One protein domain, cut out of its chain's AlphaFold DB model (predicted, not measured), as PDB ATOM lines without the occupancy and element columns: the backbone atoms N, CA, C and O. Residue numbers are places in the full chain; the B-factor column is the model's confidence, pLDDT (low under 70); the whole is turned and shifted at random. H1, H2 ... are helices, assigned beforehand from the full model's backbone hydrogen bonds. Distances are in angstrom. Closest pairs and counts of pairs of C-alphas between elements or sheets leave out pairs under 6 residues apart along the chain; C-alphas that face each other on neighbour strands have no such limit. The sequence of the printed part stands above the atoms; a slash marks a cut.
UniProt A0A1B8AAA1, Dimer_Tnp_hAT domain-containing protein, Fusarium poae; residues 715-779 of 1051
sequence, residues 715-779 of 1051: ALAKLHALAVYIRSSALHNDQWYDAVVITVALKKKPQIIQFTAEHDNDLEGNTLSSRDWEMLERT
ATOM      1  N   ALA A 715     120.698 156.153  87.673       71.56
ATOM      2  CA  ALA A 715     120.470 157.470  87.074       71.56
ATOM      3  C   ALA A 715     119.245 157.520  86.159       71.56
ATOM      4  O   ALA A 715     118.479 158.477  86.228       71.56
ATOM      5  N   LEU A 716     119.031 156.499  85.321       69.62
ATOM      6  CA  LEU A 716     117.880 156.454  84.412       69.62
ATOM      7  C   LEU A 716     116.575 156.249  85.183       69.62
ATOM      8  O   LEU A 716     115.574 156.895  84.874       69.62
ATOM      9  N   ALA A 717     116.593 155.423  86.232       69.62
ATOM     10  CA  ALA A 717     115.453 155.242  87.124       69.62
ATOM     11  C   ALA A 717     115.068 156.555  87.830       69.62
ATOM     12  O   ALA A 717     113.894 156.937  87.822       69.62
ATOM     13  N   LYS A 718     116.056 157.279  88.374       74.69
ATOM     14  CA  LYS A 718     115.860 158.600  88.994       74.69
ATOM     15  C   LYS A 718     115.365 159.638  87.990       74.69
ATOM     16  O   LYS A 718     114.431 160.376  88.289       74.69
ATOM     17  N   LEU A 719     115.936 159.664  86.785       75.00
ATOM     18  CA  LEU A 719     115.524 160.582  85.724       75.00
ATOM     19  C   LEU A 719     114.070 160.333  85.300       75.00
ATOM     20  O   LEU A 719     113.296 161.276  85.162       75.00
ATOM     21  N   HIS A 720     113.675 159.068  85.150       72.56
ATOM     22  CA  HIS A 720     112.293 158.697  84.862       72.56
ATOM     23  C   HIS A 720     111.349 159.059  86.019       72.56
ATOM     24  O   HIS A 720     110.269 159.597  85.782       72.56
ATOM     25  N   ALA A 721     111.737 158.806  87.273       72.69
ATOM     26  CA  ALA A 721     110.943 159.196  88.439       72.69
ATOM     27  C   ALA A 721     110.718 160.717  88.488       72.69
ATOM     28  O   ALA A 721     109.588 161.170  88.684       72.69
ATOM     29  N   LEU A 722     111.763 161.499  88.205       74.62
ATOM     30  CA  LEU A 722     111.685 162.951  88.080       74.62
ATOM     31  C   LEU A 722     110.750 163.375  86.934       74.62
ATOM     32  O   LEU A 722     109.893 164.237  87.120       74.62
ATOM     33  N   ALA A 723     110.862 162.734  85.768       70.94
ATOM     34  CA  ALA A 723     109.994 162.975  84.617       70.94
ATOM     35  C   ALA A 723     108.512 162.754  84.943       70.94
ATOM     36  O   ALA A 723     107.653 163.579  84.621       70.94
ATOM     37  N   VAL A 724     108.215 161.629  85.597       70.75
ATOM     38  CA  VAL A 724     106.864 161.262  86.025       70.75
ATOM     39  C   VAL A 724     106.341 162.261  87.053       70.75
ATOM     40  O   VAL A 724     105.190 162.686  86.939       70.75
ATOM     41  N   TYR A 725     107.167 162.681  88.015       72.19
ATOM     42  CA  TYR A 725     106.795 163.687  89.011       72.19
ATOM     43  C   TYR A 725     106.422 165.025  88.360       72.19
ATOM     44  O   TYR A 725     105.332 165.547  88.589       72.19
ATOM     45  N   ILE A 726     107.274 165.542  87.472       68.81
ATOM     46  CA  ILE A 726     107.034 166.817  86.783       68.81
ATOM     47  C   ILE A 726     105.755 166.750  85.939       68.81
ATOM     48  O   ILE A 726     104.907 167.637  86.028       68.81
ATOM     49  N   ARG A 727     105.567 165.664  85.178       64.88
ATOM     50  CA  ARG A 727     104.387 165.469  84.322       64.88
ATOM     51  C   ARG A 727     103.090 165.283  85.113       64.88
ATOM     52  O   ARG A 727     102.015 165.632  84.629       64.88
ATOM     53  N   SER A 728     103.169 164.694  86.304       62.72
ATOM     54  CA  SER A 728     102.008 164.483  87.178       62.72
ATOM     55  C   SER A 728     101.705 165.678  88.089       62.72
ATOM     56  O   SER A 728     100.636 165.715  88.704       62.72
ATOM     57  N   SER A 729     102.586 166.682  88.140       60.84
ATOM     58  CA  SER A 729     102.375 167.912  88.901       60.84
ATOM     59  C   SER A 729     101.478 168.901  88.158       60.84
ATOM     60  O   SER A 729     101.797 169.369  87.069       60.84
ATOM     61  N   ALA A 730     100.378 169.307  88.796       51.12
ATOM     62  CA  ALA A 730      99.460 170.313  88.260       51.12
ATOM     63  C   ALA A 730     100.070 171.729  88.147       51.12
ATOM     64  O   ALA A 730      99.478 172.581  87.494       51.12
ATOM     65  N   LEU A 731     101.216 171.986  88.794       52.72
ATOM     66  CA  LEU A 731     101.892 173.292  88.815       52.72
ATOM     67  C   LEU A 731     103.122 173.352  87.892       52.72
ATOM     68  O   LEU A 731     103.486 174.436  87.447       52.72
ATOM     69  N   HIS A 732     103.757 172.208  87.607       55.69
ATOM     70  CA  HIS A 732     105.052 172.153  86.906       55.69
ATOM     71  C   HIS A 732     105.012 171.445  85.544       55.69
ATOM     72  O   HIS A 732     106.006 171.496  84.819       55.69
ATOM     73  N   ASN A 733     103.877 170.843  85.161       52.16
ATOM     74  CA  ASN A 733     103.699 170.191  83.854       52.16
ATOM     75  C   ASN A 733     104.037 171.138  82.681       52.16
ATOM     76  O   ASN A 733     104.675 170.740  81.710       52.16
ATOM     77  N   ASP A 734     103.710 172.426  82.821       54.81
ATOM     78  CA  ASP A 734     103.903 173.439  81.777       54.81
ATOM     79  C   ASP A 734     105.381 173.816  81.539       54.81
ATOM     80  O   ASP A 734     105.718 174.380  80.500       54.81
ATOM     81  N   GLN A 735     106.285 173.499  82.476       51.91
ATOM     82  CA  GLN A 735     107.705 173.874  82.398       51.91
ATOM     83  C   GLN A 735     108.559 172.872  81.580       51.91
ATOM     84  O   GLN A 735     109.688 173.196  81.184       51.91
ATOM     85  N   TRP A 736     108.027 171.670  81.305       54.72
ATOM     86  CA  TRP A 736     108.761 170.525  80.731       54.72
ATOM     87  C   TRP A 736     107.884 169.688  79.778       54.72
ATOM     88  O   TRP A 736     107.833 168.464  79.876       54.72
ATOM     89  N   TYR A 737     107.162 170.360  78.873       44.28
ATOM     90  CA  TYR A 737     106.226 169.720  77.931       44.28
ATOM     91  C   TYR A 737     106.892 168.721  76.968       44.28
ATOM     92  O   TYR A 737     106.260 167.739  76.572       44.28
ATOM     93  N   ASP A 738     108.162 168.944  76.623       44.31
ATOM     94  CA  ASP A 738     108.963 167.982  75.872       44.31
ATOM     95  C   ASP A 738     109.493 166.937  76.854       44.31
ATOM     96  O   ASP A 738     110.128 167.286  77.851       44.31
ATOM     97  N   ALA A 739     109.172 165.664  76.604       45.12
ATOM     98  CA  ALA A 739     109.491 164.545  77.484       45.12
ATOM     99  C   ALA A 739     110.921 164.651  78.045       45.12
ATOM    100  O   ALA A 739     111.860 164.968  77.318       45.12
ATOM    101  N   VAL A 740     111.092 164.383  79.344       48.16
ATOM    102  CA  VAL A 740     112.405 164.316  79.999       48.16
ATOM    103  C   VAL A 740     113.186 163.134  79.407       48.16
ATOM    104  O   VAL A 740     113.131 162.006  79.885       48.16
ATOM    105  N   VAL A 741     113.857 163.420  78.300       64.44
ATOM    106  CA  VAL A 741     114.799 162.577  77.566       64.44
ATOM    107  C   VAL A 741     116.207 162.934  78.047       64.44
ATOM    108  O   VAL A 741     116.427 164.073  78.458       64.44
ATOM    109  N   ILE A 742     117.168 162.002  77.990       66.00
ATOM    110  CA  ILE A 742     118.566 162.221  78.425       66.00
ATOM    111  C   ILE A 742     119.119 163.548  77.870       66.00
ATOM    112  O   ILE A 742     119.641 164.370  78.617       66.00
ATOM    113  N   THR A 743     118.888 163.827  76.586       65.62
ATOM    114  CA  THR A 743     119.296 165.067  75.909       65.62
ATOM    115  C   THR A 743     118.661 166.327  76.506       65.62
ATOM    116  O   THR A 743     119.344 167.329  76.720       65.62
ATOM    117  N   VAL A 744     117.354 166.301  76.793       68.94
ATOM    118  CA  VAL A 744     116.635 167.430  77.413       68.94
ATOM    119  C   VAL A 744     117.103 167.622  78.853       68.94
ATOM    120  O   VAL A 744     117.316 168.753  79.288       68.94
ATOM    121  N   ALA A 745     117.316 166.519  79.571       71.88
ATOM    122  CA  ALA A 745     117.801 166.522  80.938       71.88
ATOM    123  C   ALA A 745     119.198 167.142  81.047       71.88
ATOM    124  O   ALA A 745     119.427 167.972  81.921       71.88
ATOM    125  N   LEU A 746     120.102 166.809  80.121       75.50
ATOM    126  CA  LEU A 746     121.444 167.387  80.065       75.50
ATOM    127  C   LEU A 746     121.427 168.859  79.637       75.50
ATOM    128  O   LEU A 746     122.072 169.686  80.282       75.50
ATOM    129  N   LYS A 747     120.621 169.234  78.633       78.94
ATOM    130  CA  LYS A 747     120.442 170.646  78.232       78.94
ATOM    131  C   LYS A 747     119.886 171.510  79.361       78.94
ATOM    132  O   LYS A 747     120.260 172.674  79.484       78.94
ATOM    133  N   LYS A 748     118.992 170.948  80.178       76.00
ATOM    134  CA  LYS A 748     118.380 171.631  81.321       76.00
ATOM    135  C   LYS A 748     118.997 171.248  82.669       76.00
ATOM    136  O   LYS A 748     118.369 171.460  83.705       76.00
ATOM    137  N   LYS A 749     120.222 170.710  82.686       80.88
ATOM    138  CA  LYS A 749     120.920 170.263  83.905       80.88
ATOM    139  C   LYS A 749     120.915 171.323  85.021       80.88
ATOM    140  O   LYS A 749     120.549 170.964  86.140       80.88
ATOM    141  N   PRO A 750     121.198 172.620  84.765       79.06
ATOM    142  CA  PRO A 750     121.122 173.652  85.804       79.06
ATOM    143  C   PRO A 750     119.712 173.820  86.385       79.06
ATOM    144  O   PRO A 750     119.551 173.911  87.600       79.06
ATOM    145  N   GLN A 751     118.688 173.815  85.526       79.44
ATOM    146  CA  GLN A 751     117.289 173.958  85.929       79.44
ATOM    147  C   GLN A 751     116.788 172.721  86.680       79.44
ATOM    148  O   GLN A 751     116.042 172.872  87.640       79.44
ATOM    149  N   ILE A 752     117.214 171.513  86.284       76.62
ATOM    150  CA  ILE A 752     116.902 170.276  87.014       76.62
ATOM    151  C   ILE A 752     117.540 170.317  88.398       76.62
ATOM    152  O   ILE A 752     116.838 170.083  89.371       76.62
ATOM    153  N   ILE A 753     118.830 170.650  88.500       81.25
ATOM    154  CA  ILE A 753     119.542 170.710  89.786       81.25
ATOM    155  C   ILE A 753     118.860 171.706  90.729       81.25
ATOM    156  O   ILE A 753     118.600 171.373  91.886       81.25
ATOM    157  N   GLN A 754     118.517 172.894  90.225       80.62
ATOM    158  CA  GLN A 754     117.779 173.897  90.989       80.62
ATOM    159  C   GLN A 754     116.405 173.371  91.427       80.62
ATOM    160  O   GLN A 754     116.077 173.423  92.610       80.62
ATOM    161  N   PHE A 755     115.629 172.798  90.504       77.81
ATOM    162  CA  PHE A 755     114.303 172.257  90.793       77.81
ATOM    163  C   PHE A 755     114.353 171.140  91.843       77.81
ATOM    164  O   PHE A 755     113.556 171.139  92.781       77.81
ATOM    165  N   THR A 756     115.308 170.213  91.719       77.75
ATOM    166  CA  THR A 756     115.502 169.121  92.679       77.75
ATOM    167  C   THR A 756     115.942 169.621  94.049       77.75
ATOM    168  O   THR A 756     115.546 169.035  95.046       77.75
ATOM    169  N   ALA A 757     116.705 170.717  94.118       78.38
ATOM    170  CA  ALA A 757     117.097 171.332  95.384       78.38
ATOM    171  C   ALA A 757     115.920 172.049  96.069       78.38
ATOM    172  O   ALA A 757     115.810 172.028  97.293       78.38
ATOM    173  N   GLU A 758     115.028 172.661  95.287       78.12
ATOM    174  CA  GLU A 758     113.822 173.336  95.783       78.12
ATOM    175  C   GLU A 758     112.734 172.345  96.249       78.12
ATOM    176  O   GLU A 758     111.979 172.664  97.165       78.12
ATOM    177  N   HIS A 759     112.692 171.136  95.671       74.00
ATOM    178  CA  HIS A 759     111.656 170.117  95.916       74.00
ATOM    179  C   HIS A 759     112.210 168.802  96.501       74.00
ATOM    180  O   HIS A 759     111.588 167.751  96.370       74.00
ATOM    181  N   ASP A 760     113.372 168.839  97.161       71.31
ATOM    182  CA  ASP A 760     114.075 167.646  97.674       71.31
ATOM    183  C   ASP A 760     113.195 166.783  98.603       71.31
ATOM    184  O   ASP A 760     113.164 165.556  98.502       71.31
ATOM    185  N   ASN A 761     112.382 167.434  99.444       69.31
ATOM    186  CA  ASN A 761     111.451 166.752 100.351       69.31
ATOM    187  C   ASN A 761     110.314 166.012  99.622       69.31
ATOM    188  O   ASN A 761     109.788 165.044 100.168       69.31
ATOM    189  N   ASP A 762     109.939 166.454  98.416       69.81
ATOM    190  CA  ASP A 762     108.836 165.882  97.631       69.81
ATOM    191  C   ASP A 762     109.308 164.765  96.686       69.81
ATOM    192  O   ASP A 762     108.509 163.943  96.236       69.81
ATOM    193  N   LEU A 763     110.609 164.718  96.380       67.50
ATOM    194  CA  LEU A 763     111.200 163.778  95.424       67.50
ATOM    195  C   LEU A 763     111.636 162.442  96.051       67.50
ATOM    196  O   LEU A 763     112.122 161.573  95.325       67.50
ATOM    197  N   GLU A 764     111.461 162.261  97.366       69.00
ATOM    198  CA  GLU A 764     111.730 161.020  98.120       69.00
ATOM    199  C   GLU A 764     113.101 160.370  97.802       69.00
ATOM    200  O   GLU A 764     113.237 159.148  97.764       69.00
ATOM    201  N   GLY A 765     114.142 161.177  97.556       67.56
ATOM    202  CA  GLY A 765     115.495 160.686  97.246       67.56
ATOM    203  C   GLY A 765     115.774 160.379  95.765       67.56
ATOM    204  O   GLY A 765     116.832 159.834  95.447       67.56
ATOM    205  N   ASN A 766     114.890 160.769  94.839       70.00
ATOM    206  CA  ASN A 766     115.099 160.647  93.385       70.00
ATOM    207  C   ASN A 766     115.960 161.773  92.774       70.00
ATOM    208  O   ASN A 766     115.874 162.063  91.582       70.00
ATOM    209  N   THR A 767     116.807 162.420  93.573       77.88
ATOM    210  CA  THR A 767     117.727 163.459  93.100       77.88
ATOM    211  C   THR A 767     118.899 162.852  92.326       77.88
ATOM    212  O   THR A 767     119.524 161.886  92.781       77.88
ATOM    213  N   LEU A 768     119.236 163.442  91.178       81.50
ATOM    214  CA  LEU A 768     120.373 163.027  90.354       81.50
ATOM    215  C   LEU A 768     121.689 163.533  90.963       81.50
ATOM    216  O   LEU A 768     121.924 164.739  91.042       81.50
ATOM    217  N   SER A 769     122.549 162.608  91.390       81.75
ATOM    218  CA  SER A 769     123.898 162.909  91.887       81.75
ATOM    219  C   SER A 769     124.869 163.239  90.748       81.75
ATOM    220  O   SER A 769     124.592 162.952  89.586       81.75
ATOM    221  N   SER A 770     126.053 163.779  91.059       80.19
ATOM    222  CA  SER A 770     127.097 164.031  90.047       80.19
ATOM    223  C   SER A 770     127.468 162.775  89.251       80.19
ATOM    224  O   SER A 770     127.639 162.854  88.039       80.19
ATOM    225  N   ARG A 771     127.510 161.610  89.913       77.12
ATOM    226  CA  ARG A 771     127.756 160.309  89.273       77.12
ATOM    227  C   ARG A 771     126.602 159.885  88.361       77.12
ATOM    228  O   ARG A 771     126.833 159.272  87.327       77.12
ATOM    229  N   ASP A 772     125.365 160.218  88.734       78.75
ATOM    230  CA  ASP A 772     124.198 159.941  87.894       78.75
ATOM    231  C   ASP A 772     124.240 160.782  86.611       78.75
ATOM    232  O   ASP A 772     123.984 160.264  85.529       78.75
ATOM    233  N   TRP A 773     124.621 162.057  86.715       82.38
ATOM    234  CA  TRP A 773     124.807 162.932  85.555       82.38
ATOM    235  C   TRP A 773     125.914 162.447  84.620       82.38
ATOM    236  O   TRP A 773     125.704 162.419  83.414       82.38
ATOM    237  N   GLU A 774     127.052 162.025  85.169       80.44
ATOM    238  CA  GLU A 774     128.154 161.467  84.382       80.44
ATOM    239  C   GLU A 774     127.727 160.186  83.644       80.44
ATOM    240  O   GLU A 774     128.039 160.001  82.471       80.44
ATOM    241  N   MET A 775     126.941 159.320  84.292       77.19
ATOM    242  CA  MET A 775     126.406 158.119  83.648       77.19
ATOM    243  C   MET A 775     125.409 158.452  82.528       77.19
ATOM    244  O   MET A 775     125.401 157.775  81.502       77.19
ATOM    245  N   LEU A 776     124.592 159.500  82.685       80.19
ATOM    246  CA  LEU A 776     123.690 159.983  81.632       80.19
ATOM    247  C   LEU A 776     124.459 160.569  80.438       80.19
ATOM    248  O   LEU A 776     124.079 160.308  79.300       80.19
ATOM    249  N   GLU A 777     125.534 161.320  80.689       81.81
ATOM    250  CA  GLU A 777     126.420 161.873  79.651       81.81
ATOM    251  C   GLU A 777     127.087 160.751  78.845       81.81
ATOM    252  O   GLU A 777     126.919 160.697  77.630       81.81
ATOM    253  N   ARG A 778     127.709 159.774  79.520       78.69
ATOM    254  CA  ARG A 778     128.311 158.591  78.875       78.69
ATOM    255  C   ARG A 778     127.299 157.767  78.079       78.69
ATOM    256  O   ARG A 778     127.603 157.276  76.997       78.69
ATOM    257  N   THR A 779     126.084 157.617  78.612       78.62
ATOM    258  CA  THR A 779     124.996 156.922  77.908       78.62
ATOM    259  C   THR A 779     124.622 157.667  76.629       78.62
ATOM    260  O   THR A 779     124.448 157.041  75.591       78.62
TER     261      THR A 779
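AT A GLANCE: This is residues 715 to 779 of the 1051 residues of the protein "Dimer_Tnp_hAT domain-containing protein" of Fusarium poae (UniProt A0A1B8AAA1). Four short helices stand round a small middle, with H1 and H3 on opposite sides of it, H2 crosswise to both, and H4 at one end of the domain, where it packs on H2 and on residues 715 to 716 of H1. H1 runs roughly along the longest axis, from H4 at one end of the domain to the loop of residues 729 to 735 at the other. The printed part has 65 residues, with four named helices in the order H1, H2, H3, H4 and no named strand; the class is all helix. It is compact, with a radius of gyration of the C-alphas of 10.8 A, and spans 32 by 24 by 19 A.

HOW THE PARTS SIT: H1, residues 715 to 728, touches H4, residues 770 to 779, with residues 715 to 716 alone; the closest C-alphas, of Ala 715 and Asp 772, are 4.5 A apart, and the lines are about perpendicular at 83 degrees. H2, residues 742 to 747, is close to H1 but not clearly touching, with the C-alphas of Leu 719 and Ala 745 closest at 8.0 A. H2 touches H4 at a steep tilt of 62 degrees, opposite ways, with Ile 742 and Leu 776 closest, their C-alphas 6.4 A apart. H3, residues 749 to 758, is close to H2 but not clearly touching, with the C-alphas of Ala 745 and Ile 752 closest at 7.2 A, and about perpendicular to it at 90 degrees. H3 is apart from H1, and only just apart from H4, at 8.5 A. In H1, H2, H3 and H4 every O i to N i+4 pair is within hydrogen-bond range.

IN THESE COORDINATES: H1 begins at C-alpha 715 (120.470, 157.470, 87.074) and is 19.7 A long. H2 measures 8.6 A, and H3, beginning at C-alpha 749 (120.920, 170.263, 83.905), 14.2 A. H4, also 14.2 A, ends at C-alpha 779 (124.996, 156.922, 77.908).

THE WHOLE: The C-alphas of Ala 730 and Arg 778 are the farthest apart, at 32.5 A. The printed part has no cut. The links H1 to H2 and H3 to H4 are long; H2 to H3 is tight. The mean pLDDT of the printed part is 70.1, and residues 716 to 717, 726 to 744 and 761 to 765 are under 70.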